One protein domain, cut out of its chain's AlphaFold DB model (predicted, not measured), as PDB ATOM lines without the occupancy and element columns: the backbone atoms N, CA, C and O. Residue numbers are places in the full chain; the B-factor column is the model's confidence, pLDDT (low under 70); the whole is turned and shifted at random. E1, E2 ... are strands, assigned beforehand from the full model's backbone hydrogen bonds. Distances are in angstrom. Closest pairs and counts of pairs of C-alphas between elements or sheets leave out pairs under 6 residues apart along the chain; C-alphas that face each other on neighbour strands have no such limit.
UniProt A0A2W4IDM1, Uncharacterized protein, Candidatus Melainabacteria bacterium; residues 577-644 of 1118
ATOM      1  N   LEU A 577      34.638  31.332 -35.346       92.75
ATOM      2  CA  LEU A 577      33.493  30.560 -35.823       92.75
ATOM      3  C   LEU A 577      33.075  29.494 -34.794       92.75
ATOM      4  O   LEU A 577      33.894  28.647 -34.412       92.75
ATOM      5  N   GLU A 578      31.804  29.535 -34.387       93.94
ATOM      6  CA  GLU A 578      31.159  28.587 -33.467       93.94
ATOM      7  C   GLU A 578      30.178  27.665 -34.186       93.94
ATOM      8  O   GLU A 578      30.103  26.475 -33.873       93.94
ATOM      9  N   ARG A 579      29.425  28.195 -35.155       95.50
ATOM     10  CA  ARG A 579      28.378  27.431 -35.832       95.50
ATOM     11  C   ARG A 579      28.235  27.810 -37.298       95.50
ATOM     12  O   ARG A 579      28.295  28.977 -37.664       95.50
ATOM     13  N   ILE A 580      27.975  26.811 -38.133       95.25
ATOM     14  CA  ILE A 580      27.598  26.982 -39.539       95.25
ATOM     15  C   ILE A 580      26.229  26.340 -39.730       95.25
ATOM     16  O   ILE A 580      26.077  25.150 -39.489       95.25
ATOM     17  N   THR A 581      25.227  27.094 -40.166       94.62
ATOM     18  CA  THR A 581      23.879  26.587 -40.450       94.62
ATOM     19  C   THR A 581      23.596  26.695 -41.937       94.62
ATOM     20  O   THR A 581      23.627  27.777 -42.516       94.62
ATOM     21  N   GLN A 582      23.293  25.574 -42.573       88.88
ATOM     22  CA  GLN A 582      22.943  25.538 -43.979       88.88
ATOM     23  C   GLN A 582      21.499  25.997 -44.219       88.88
ATOM     24  O   GLN A 582      20.638  25.932 -43.345       88.88
ATOM     25  N   ARG A 583      21.181  26.360 -45.467       81.00
ATOM     26  CA  ARG A 583      19.817  26.749 -45.874       81.00
ATOM     27  C   ARG A 583      18.730  25.692 -45.594       81.00
ATOM     28  O   ARG A 583      17.574  26.061 -45.420       81.00
ATOM     29  N   ASN A 584      19.070  24.400 -45.574       80.44
ATOM     30  CA  ASN A 584      18.124  23.316 -45.250       80.44
ATOM     31  C   ASN A 584      17.881  23.152 -43.732       80.44
ATOM     32  O   ASN A 584      17.024  22.357 -43.348       80.44
ATOM     33  N   GLY A 585      18.607  23.900 -42.894       88.75
ATOM     34  CA  GLY A 585      18.542  23.861 -41.434       88.75
ATOM     35  C   GLY A 585      19.572  22.944 -40.771       88.75
ATOM     36  O   GLY A 585      19.751  23.058 -39.562       88.75
ATOM     37  N   ASP A 586      20.265  22.083 -41.524       91.56
ATOM     38  CA  ASP A 586      21.370  21.281 -40.986       91.56
ATOM     39  C   ASP A 586      22.489  22.215 -40.519       91.56
ATOM     40  O   ASP A 586      22.744  23.250 -41.144       91.56
ATOM     41  N   TYR A 587      23.160  21.875 -39.422       95.81
ATOM     42  CA  TYR A 587      24.158  22.758 -38.834       95.81
ATOM     43  C   TYR A 587      25.368  22.013 -38.282       95.81
ATOM     44  O   TYR A 587      25.277  20.875 -37.848       95.81
ATOM     45  N   ARG A 588      26.507  22.697 -38.284       95.25
ATOM     46  CA  ARG A 588      27.799  22.245 -37.781       95.25
ATOM     47  C   ARG A 588      28.188  23.107 -36.598       95.25
ATOM     48  O   ARG A 588      28.109  24.328 -36.699       95.25
ATOM     49  N   VAL A 589      28.617  22.487 -35.509       96.44
ATOM     50  CA  VAL A 589      29.153  23.158 -34.319       96.44
ATOM     51  C   VAL A 589      30.648  22.896 -34.246       96.44
ATOM     52  O   VAL A 589      31.081  21.746 -34.313       96.44
ATOM     53  N   VAL A 590      31.443  23.954 -34.119       96.06
ATOM     54  CA  VAL A 590      32.902  23.864 -34.002       96.06
ATOM     55  C   VAL A 590      33.269  23.467 -32.574       96.06
ATOM     56  O   VAL A 590      32.812  24.083 -31.617       96.06
ATOM     57  N   SER A 591      34.102  22.439 -32.422       94.31
ATOM     58  CA  SER A 591      34.641  22.029 -31.123       94.31
ATOM     59  C   SER A 591      36.019  22.659 -30.908       94.31
ATOM     60  O   SER A 591      36.879  22.630 -31.796       94.31
ATOM     61  N   ARG A 592      36.226  23.248 -29.727       92.88
ATOM     62  CA  ARG A 592      37.461  23.939 -29.337       92.88
ATOM     63  C   ARG A 592      37.912  23.507 -27.945       92.88
ATOM     64  O   ARG A 592      37.084  23.163 -27.105       92.88
ATOM     65  N   ASP A 593      39.221  23.540 -27.723       89.88
ATOM     66  CA  ASP A 593      39.860  23.461 -26.407       89.88
ATOM     67  C   ASP A 593      40.706  24.729 -26.225       89.88
ATOM     68  O   ASP A 593      41.728  24.914 -26.895       89.88
ATOM     69  N   GLY A 594      40.205  25.670 -25.420       88.31
ATOM     70  CA  GLY A 594      40.673  27.058 -25.444       88.31
ATOM     71  C   GLY A 594      40.476  27.688 -26.829       88.31
ATOM     72  O   GLY A 594      39.396  27.592 -27.408       88.31
ATOM     73  N   ASP A 595      41.530  28.294 -27.377       85.69
ATOM     74  CA  ASP A 595      41.500  28.927 -28.706       85.69
ATOM     75  C   ASP A 595      41.826  27.930 -29.850       85.69
ATOM     76  O   ASP A 595      41.796  28.274 -31.034       85.69
ATOM     77  N   LYS A 596      42.133  26.660 -29.530       89.69
ATOM     78  CA  LYS A 596      42.498  25.634 -30.520       89.69
ATOM     79  C   LYS A 596      41.273  24.845 -30.980       89.69
ATOM     80  O   LYS A 596      40.619  24.175 -30.183       89.69
ATOM     81  N   VAL A 597      41.006  24.840 -32.287       93.44
ATOM     82  CA  VAL A 597      39.996  23.960 -32.903       93.44
ATOM     83  C   VAL A 597      40.449  22.502 -32.781       93.44
ATOM     84  O   VAL A 597      41.542  22.150 -33.224       93.44
ATOM     85  N   ASN A 598      39.616  21.651 -32.178       93.69
ATOM     86  CA  ASN A 598      39.908  20.227 -31.964       93.69
ATOM     87  C   ASN A 598      38.943  19.283 -32.707       93.69
ATOM     88  O   ASN A 598      39.177  18.072 -32.737       93.69
ATOM     89  N   GLY A 599      37.890  19.827 -33.325       95.00
ATOM     90  CA  GLY A 599      36.896  19.042 -34.044       95.00
ATOM     91  C   GLY A 599      35.670  19.836 -34.486       95.00
ATOM     92  O   GLY A 599      35.634  21.065 -34.392       95.00
ATOM     93  N   PHE A 600      34.644  19.120 -34.937       95.75
ATOM     94  CA  PHE A 600      33.298  19.655 -35.153       95.75
ATOM     95  C   PHE A 600      32.243  18.547 -35.045       95.75
ATOM     96  O   PHE A 600      32.557  17.363 -35.181       95.75
ATOM     97  N   SER A 601      30.985  18.946 -34.874       96.31
ATOM     98  CA  SER A 601      29.830  18.045 -34.841       96.31
ATOM     99  C   SER A 601      28.737  18.549 -35.780       96.31
ATOM    100  O   SER A 601      28.319  19.701 -35.683       96.31
ATOM    101  N   ASP A 602      28.279  17.687 -36.683       95.06
ATOM    102  CA  ASP A 602      27.204  17.952 -37.637       95.06
ATOM    103  C   ASP A 602      25.882  17.419 -37.101       95.06
ATOM    104  O   ASP A 602      25.782  16.268 -36.671       95.06
ATOM    105  N   TYR A 603      24.847  18.234 -37.209       95.88
ATOM    106  CA  TYR A 603      23.494  17.953 -36.773       95.88
ATOM    107  C   TYR A 603      22.520  18.188 -37.923       95.88
ATOM    108  O   TYR A 603      22.734  19.043 -38.790       95.88
ATOM    109  N   ASP A 604      21.426  17.439 -37.931       92.69
ATOM    110  CA  ASP A 604      20.300  17.767 -38.795       92.69
ATOM    111  C   ASP A 604      19.506  18.974 -38.263       92.69
ATOM    112  O   ASP A 604      19.707  19.451 -37.143       92.69
ATOM    113  N   LYS A 605      18.559  19.470 -39.061       91.56
ATOM    114  CA  LYS A 605      17.653  20.558 -38.650       91.56
ATOM    115  C   LYS A 605      16.831  20.286 -37.374       91.56
ATOM    116  O   LYS A 605      16.286  21.229 -36.807       91.56
ATOM    117  N   GLY A 606      16.678  19.023 -36.964       93.75
ATOM    118  CA  GLY A 606      15.990  18.605 -35.739       93.75
ATOM    119  C   GLY A 606      16.914  18.519 -34.519       93.75
ATOM    120  O   GLY A 606      16.432  18.277 -33.414       93.75
ATOM    121  N   GLY A 607      18.219  18.735 -34.708       94.88
ATOM    122  CA  GLY A 607      19.239  18.643 -33.671       94.88
ATOM    123  C   GLY A 607      19.762  17.228 -33.427       94.88
ATOM    124  O   GLY A 607      20.483  17.015 -32.452       94.88
ATOM    125  N   ALA A 608      19.438  16.254 -34.284       95.88
ATOM    126  CA  ALA A 608      20.015  14.918 -34.188       95.88
ATOM    127  C   ALA A 608      21.447  14.919 -34.742       95.88
ATOM    128  O   ALA A 608      21.700  15.427 -35.836       95.88
ATOM    129  N   LEU A 609      22.386  14.344 -33.987       95.81
ATOM    130  CA  LEU A 609      23.787  14.229 -34.392       95.81
ATOM    131  C   LEU A 609      23.905  13.315 -35.622       95.81
ATOM    132  O   LEU A 609      23.562  12.136 -35.561       95.81
ATOM    133  N   LYS A 610      24.427  13.855 -36.726       93.31
ATOM    134  CA  LYS A 610      24.746  13.111 -37.951       93.31
ATOM    135  C   LYS A 610      26.168  12.572 -37.934       93.31
ATOM    136  O   LYS A 610      26.415  11.460 -38.394       93.31
ATOM    137  N   ARG A 611      27.112  13.386 -37.458       92.81
ATOM    138  CA  ARG A 611      28.542  13.083 -37.510       92.81
ATOM    139  C   ARG A 611      29.298  13.898 -36.473       92.81
ATOM    140  O   ARG A 611      28.945  15.036 -36.203       92.81
ATOM    141  N   GLU A 612      30.376  13.335 -35.951       94.94
ATOM    142  CA  GLU A 612      31.344  14.044 -35.122       94.94
ATOM    143  C   GLU A 612      32.760  13.756 -35.639       94.94
ATOM    144  O   GLU A 612      33.073  12.621 -36.003       94.94
ATOM    145  N   LEU A 613      33.603  14.788 -35.700       94.38
ATOM    146  CA  LEU A 613      35.019  14.692 -36.036       94.38
ATOM    147  C   LEU A 613      35.853  15.137 -34.834       94.38
ATOM    148  O   LEU A 613      35.760  16.288 -34.418       94.38
ATOM    149  N   LYS A 614      36.699  14.243 -34.315       92.25
ATOM    150  CA  LYS A 614      37.652  14.505 -33.225       92.25
ATOM    151  C   LYS A 614      38.952  13.739 -33.460       92.25
ATOM    152  O   LYS A 614      38.952  12.714 -34.136       92.25
ATOM    153  N   GLY A 615      40.049  14.223 -32.876       85.56
ATOM    154  CA  GLY A 615      41.324  13.492 -32.830       85.56
ATOM    155  C   GLY A 615      42.067  13.378 -34.166       85.56
ATOM    156  O   GLY A 615      42.927  12.515 -34.306       85.56
ATOM    157  N   VAL A 616      41.747  14.227 -35.146       89.81
ATOM    158  CA  VAL A 616      42.473  14.291 -36.423       89.81
ATOM    159  C   VAL A 616      43.729  15.154 -36.314       89.81
ATOM    160  O   VAL A 616      43.813  16.064 -35.486       89.81
ATOM    161  N   SER A 617      44.714  14.870 -37.164       88.81
ATOM    162  CA  SER A 617      45.972  15.619 -37.189       88.81
ATOM    163  C   SER A 617      45.886  16.827 -38.126       88.81
ATOM    164  O   SER A 617      45.126  16.828 -39.095       88.81
ATOM    165  N   SER A 618      46.649  17.880 -37.815       90.38
ATOM    166  CA  SER A 618      46.740  19.109 -38.623       90.38
ATOM    167  C   SER A 618      45.397  19.805 -38.903       90.38
ATOM    168  O   SER A 618      45.247  20.439 -39.944       90.38
ATOM    169  N   LEU A 619      44.427  19.697 -37.983       94.56
ATOM    170  CA  LEU A 619      43.136  20.375 -38.110       94.56
ATOM    171  C   LEU A 619      43.317  21.894 -38.092       94.56
ATOM    172  O   LEU A 619      43.815  22.464 -37.124       94.56
ATOM    173  N   THR A 620      42.863  22.537 -39.157       93.19
ATOM    174  CA  THR A 620      42.814  23.990 -39.306       93.19
ATOM    175  C   THR A 620      41.426  24.400 -39.778       93.19
ATOM    176  O   THR A 620      40.729  23.609 -40.411       93.19
ATOM    177  N   LEU A 621      41.018  25.617 -39.434       92.75
ATOM    178  CA  LEU A 621      39.754  26.230 -39.831       92.75
ATOM    179  C   LEU A 621      40.066  27.609 -40.413       92.75
ATOM    180  O   LEU A 621      40.721  28.407 -39.740       92.75
ATOM    181  N   ASP A 622      39.642  27.871 -41.646       88.44
ATOM    182  CA  ASP A 622      39.817  29.178 -42.287       88.44
ATOM    183  C   ASP A 622      38.631  30.133 -42.030       88.44
ATOM    184  O   ASP A 622      37.654  29.792 -41.358       88.44
ATOM    185  N   GLN A 623      38.739  31.366 -42.537       79.00
ATOM    186  CA  GLN A 623      37.729  32.420 -42.355       79.00
ATOM    187  C   GLN A 623      36.425  32.155 -43.121       79.00
ATOM    188  O   GLN A 623      35.383  32.683 -42.735       79.00
ATOM    189  N   ASP A 624      36.469  31.319 -44.159       79.56
ATOM    190  CA  ASP A 624      35.300  30.918 -44.948       79.56
ATOM    191  C   ASP A 624      34.553  29.737 -44.302       79.56
ATOM    192  O   ASP A 624      33.515  29.286 -44.800       79.56
ATOM    193  N   GLY A 625      35.073  29.235 -43.176       86.12
ATOM    194  CA  GLY A 625      34.526  28.116 -42.427       86.12
ATOM    195  C   GLY A 625      34.910  26.750 -42.993       86.12
ATOM    196  O   GLY A 625      34.211  25.773 -42.715       86.12
ATOM    197  N   ASN A 626      35.988  26.664 -43.782       90.25
ATOM    198  CA  ASN A 626      36.495  25.396 -44.289       90.25
ATOM    199  C   ASN A 626      37.487  24.775 -43.301       90.25
ATOM    200  O   ASN A 626      38.421  25.423 -42.825       90.25
ATOM    201  N   PHE A 627      37.309  23.489 -43.032       93.38
ATOM    202  CA  PHE A 627      38.200  22.683 -42.216       93.38
ATOM    203  C   PHE A 627      39.196  21.951 -43.105       93.38
ATOM    204  O   PHE A 627      38.791  21.304 -44.066       93.38
ATOM    205  N   LYS A 628      40.482  21.974 -42.758       95.12
ATOM    206  CA  LYS A 628      41.505  21.136 -43.401       95.12
ATOM    207  C   LYS A 628      42.175  20.258 -42.366       95.12
ATOM    208  O   LYS A 628      42.557  20.766 -41.318       95.12
ATOM    209  N   TYR A 629      42.298  18.963 -42.633       95.25
ATOM    210  CA  TYR A 629      42.921  18.005 -41.716       95.25
ATOM    211  C   TYR A 629      43.480  16.787 -42.451       95.25
ATOM    212  O   TYR A 629      43.157  16.552 -43.611       95.25
ATOM    213  N   ILE A 630      44.305  16.000 -41.762       93.19
ATOM    214  CA  ILE A 630      44.802  14.713 -42.251       93.19
ATOM    215  C   ILE A 630      44.073  13.601 -41.493       93.19
ATOM    216  O   ILE A 630      44.054  13.588 -40.255       93.19
ATOM    217  N   ASP A 631      43.435  12.700 -42.239       90.62
ATOM    218  CA  ASP A 631      42.718  11.561 -41.672       90.62
ATOM    219  C   ASP A 631      43.664  10.419 -41.245       90.62
ATOM    220  O   ASP A 631      44.884  10.495 -41.392       90.62
ATOM    221  N   ALA A 632      43.105   9.343 -40.685       88.44
ATOM    222  CA  ALA A 632      43.889   8.207 -40.193       88.44
ATOM    223  C   ALA A 632      44.675   7.461 -41.292       88.44
ATOM    224  O   ALA A 632      45.617   6.739 -40.975       88.44
ATOM    225  N   ASN A 633      44.309   7.637 -42.567       87.81
ATOM    226  CA  ASN A 633      44.966   7.005 -43.711       87.81
ATOM    227  C   ASN A 633      46.071   7.891 -44.314       87.81
ATOM    228  O   ASN A 633      46.698   7.501 -45.298       87.81
ATOM    229  N   GLY A 634      46.306   9.080 -43.750       89.81
ATOM    230  CA  GLY A 634      47.232  10.068 -44.302       89.81
ATOM    231  C   GLY A 634      46.641  10.892 -45.451       89.81
ATOM    232  O   GLY A 634      47.366  11.684 -46.053       89.81
ATOM    233  N   SER A 635      45.348  10.740 -45.752       92.56
ATOM    234  CA  SER A 635      44.664  11.530 -46.777       92.56
ATOM    235  C   SER A 635      44.401  12.939 -46.258       92.56
ATOM    236  O   SER A 635      43.956  13.128 -45.123       92.56
ATOM    237  N   THR A 636      44.653  13.945 -47.095       95.19
ATOM    238  CA  THR A 636      44.332  15.337 -46.753       95.19
ATOM    239  C   THR A 636      42.887  15.622 -47.123       95.19
ATOM    240  O   THR A 636      42.488  15.441 -48.272       95.19
ATOM    241  N   ILE A 637      42.109  16.089 -46.157       95.62
ATOM    242  CA  ILE A 637      40.688  16.369 -46.299       95.62
ATOM    243  C   ILE A 637      40.452  17.870 -46.169       95.62
ATOM    244  O   ILE A 637      40.911  18.480 -45.206       95.62
ATOM    245  N   GLU A 638      39.693  18.444 -47.099       94.88
ATOM    246  CA  GLU A 638      39.106  19.780 -46.985       94.88
ATOM    247  C   GLU A 638      37.582  19.651 -46.888       94.88
ATOM    248  O   GLU A 638      36.927  19.184 -47.818       94.88
ATOM    249  N   GLU A 639      36.999  20.068 -45.770       92.00
ATOM    250  CA  GLU A 639      35.555  20.168 -45.600       92.00
ATOM    251  C   GLU A 639      35.097  21.609 -45.618       92.00
ATOM    252  O   GLU A 639      35.468  22.399 -44.758       92.00
ATOM    253  N   ARG A 640      34.239  21.937 -46.570       89.25
ATOM    254  CA  ARG A 640      33.797  23.305 -46.805       89.25
ATOM    255  C   ARG A 640      32.615  23.687 -45.925       89.25
ATOM    256  O   ARG A 640      31.889  22.827 -45.421       89.25
ATOM    257  N   SER A 641      32.349  24.983 -45.801       84.75
ATOM    258  CA  SER A 641      31.203  25.507 -45.038       84.75
ATOM    259  C   SER A 641      29.832  25.055 -45.568       84.75
ATOM    260  O   SER A 641      28.864  24.961 -44.814       84.75
ATOM    261  N   ASN A 642      29.744  24.653 -46.839       82.69
ATOM    262  CA  ASN A 642      28.564  24.002 -47.425       82.69
ATOM    263  C   ASN A 642      28.506  22.471 -47.190       82.69
ATOM    264  O   ASN A 642      27.703  21.776 -47.817       82.69
ATOM    265  N   PHE A 643      29.356  21.952 -46.302       88.69
ATOM    266  CA  PHE A 643      29.548  20.549 -45.907       88.69
ATOM    267  C   PHE A 643      29.920  19.616 -47.072       88.69
ATOM    268  O   PHE A 643      29.778  18.398 -46.967       88.69
ATOM    269  N   SER A 644      30.388  20.163 -48.199       88.56
ATOM    270  CA  SER A 644      31.088  19.353 -49.196       88.56
ATOM    271  C   SER A 644      32.490  19.001 -48.701       88.56
ATOM    272  O   SER A 644      33.084  19.734 -47.910       88.56
TER     273      SER A 644
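AT A GLANCE: This is residues 577 to 644 of the 1118 residues of an uncharacterized protein of Candidatus Melainabacteria bacterium (UniProt A0A2W4IDM1). Two antiparallel sheets, a larger one of E1 to E4 and a smaller one of E5 to E7, form a sandwich that is only partly face to face, with their strands crossed at 62 degrees. They come closest at E3 and E5, and the chain passes from one sheet to the other once, between E4 and E5. The 68 printed residues have seven named strands, E1 to E7, and no named helix: all strand. Sheet orders are E1 - E2 - E3 - E4 and E5 - E6 - E7, each a meander, each strand the antiparallel neighbour of the one before. The whole is compact, with a radius of gyration of the C-alphas of 11.7 A and spans of 32 by 26 by 21 A.

HOW THE PARTS SIT: E1, residues 577 to 581, forms a hairpin with E2, residues 587 to 593; N 588 and O 580 are 2.8 A apart. E2 forms a hairpin with E3, residues 596 to 603, with N 589 and O 601 at 2.8 A. E3 forms a hairpin with E4, residues 609 to 614, with N 602 and O 611 at 2.8 A. E5, residues 617 to 621, is apart from E4. The closest C-alphas of E3 and E5 are those of Asn 598 and Leu 619, 6.9 A. E5 forms a hairpin with E6, residues 627 to 630, with N 620 and O 628 at 2.8 A. E6 forms a hairpin with E7, residues 636 to 639, with N 627 and O 639 at 2.7 A.

IN THESE COORDINATES: E1 begins at C-alpha 577 (33.493, 30.560, -35.823). E2 is 20.0 A long, E3 21.4 A and E4 13.9 A. E7 ends at C-alpha 639 (35.555, 20.168, -45.600).

THE WHOLE: The C-alphas farthest apart, Gly 606 and Gly 634, are 33.5 A apart. The printed part has no cut, and each link between strands is tight. The mean pLDDT of the printed part is 91.5, and no printed residue is under 70.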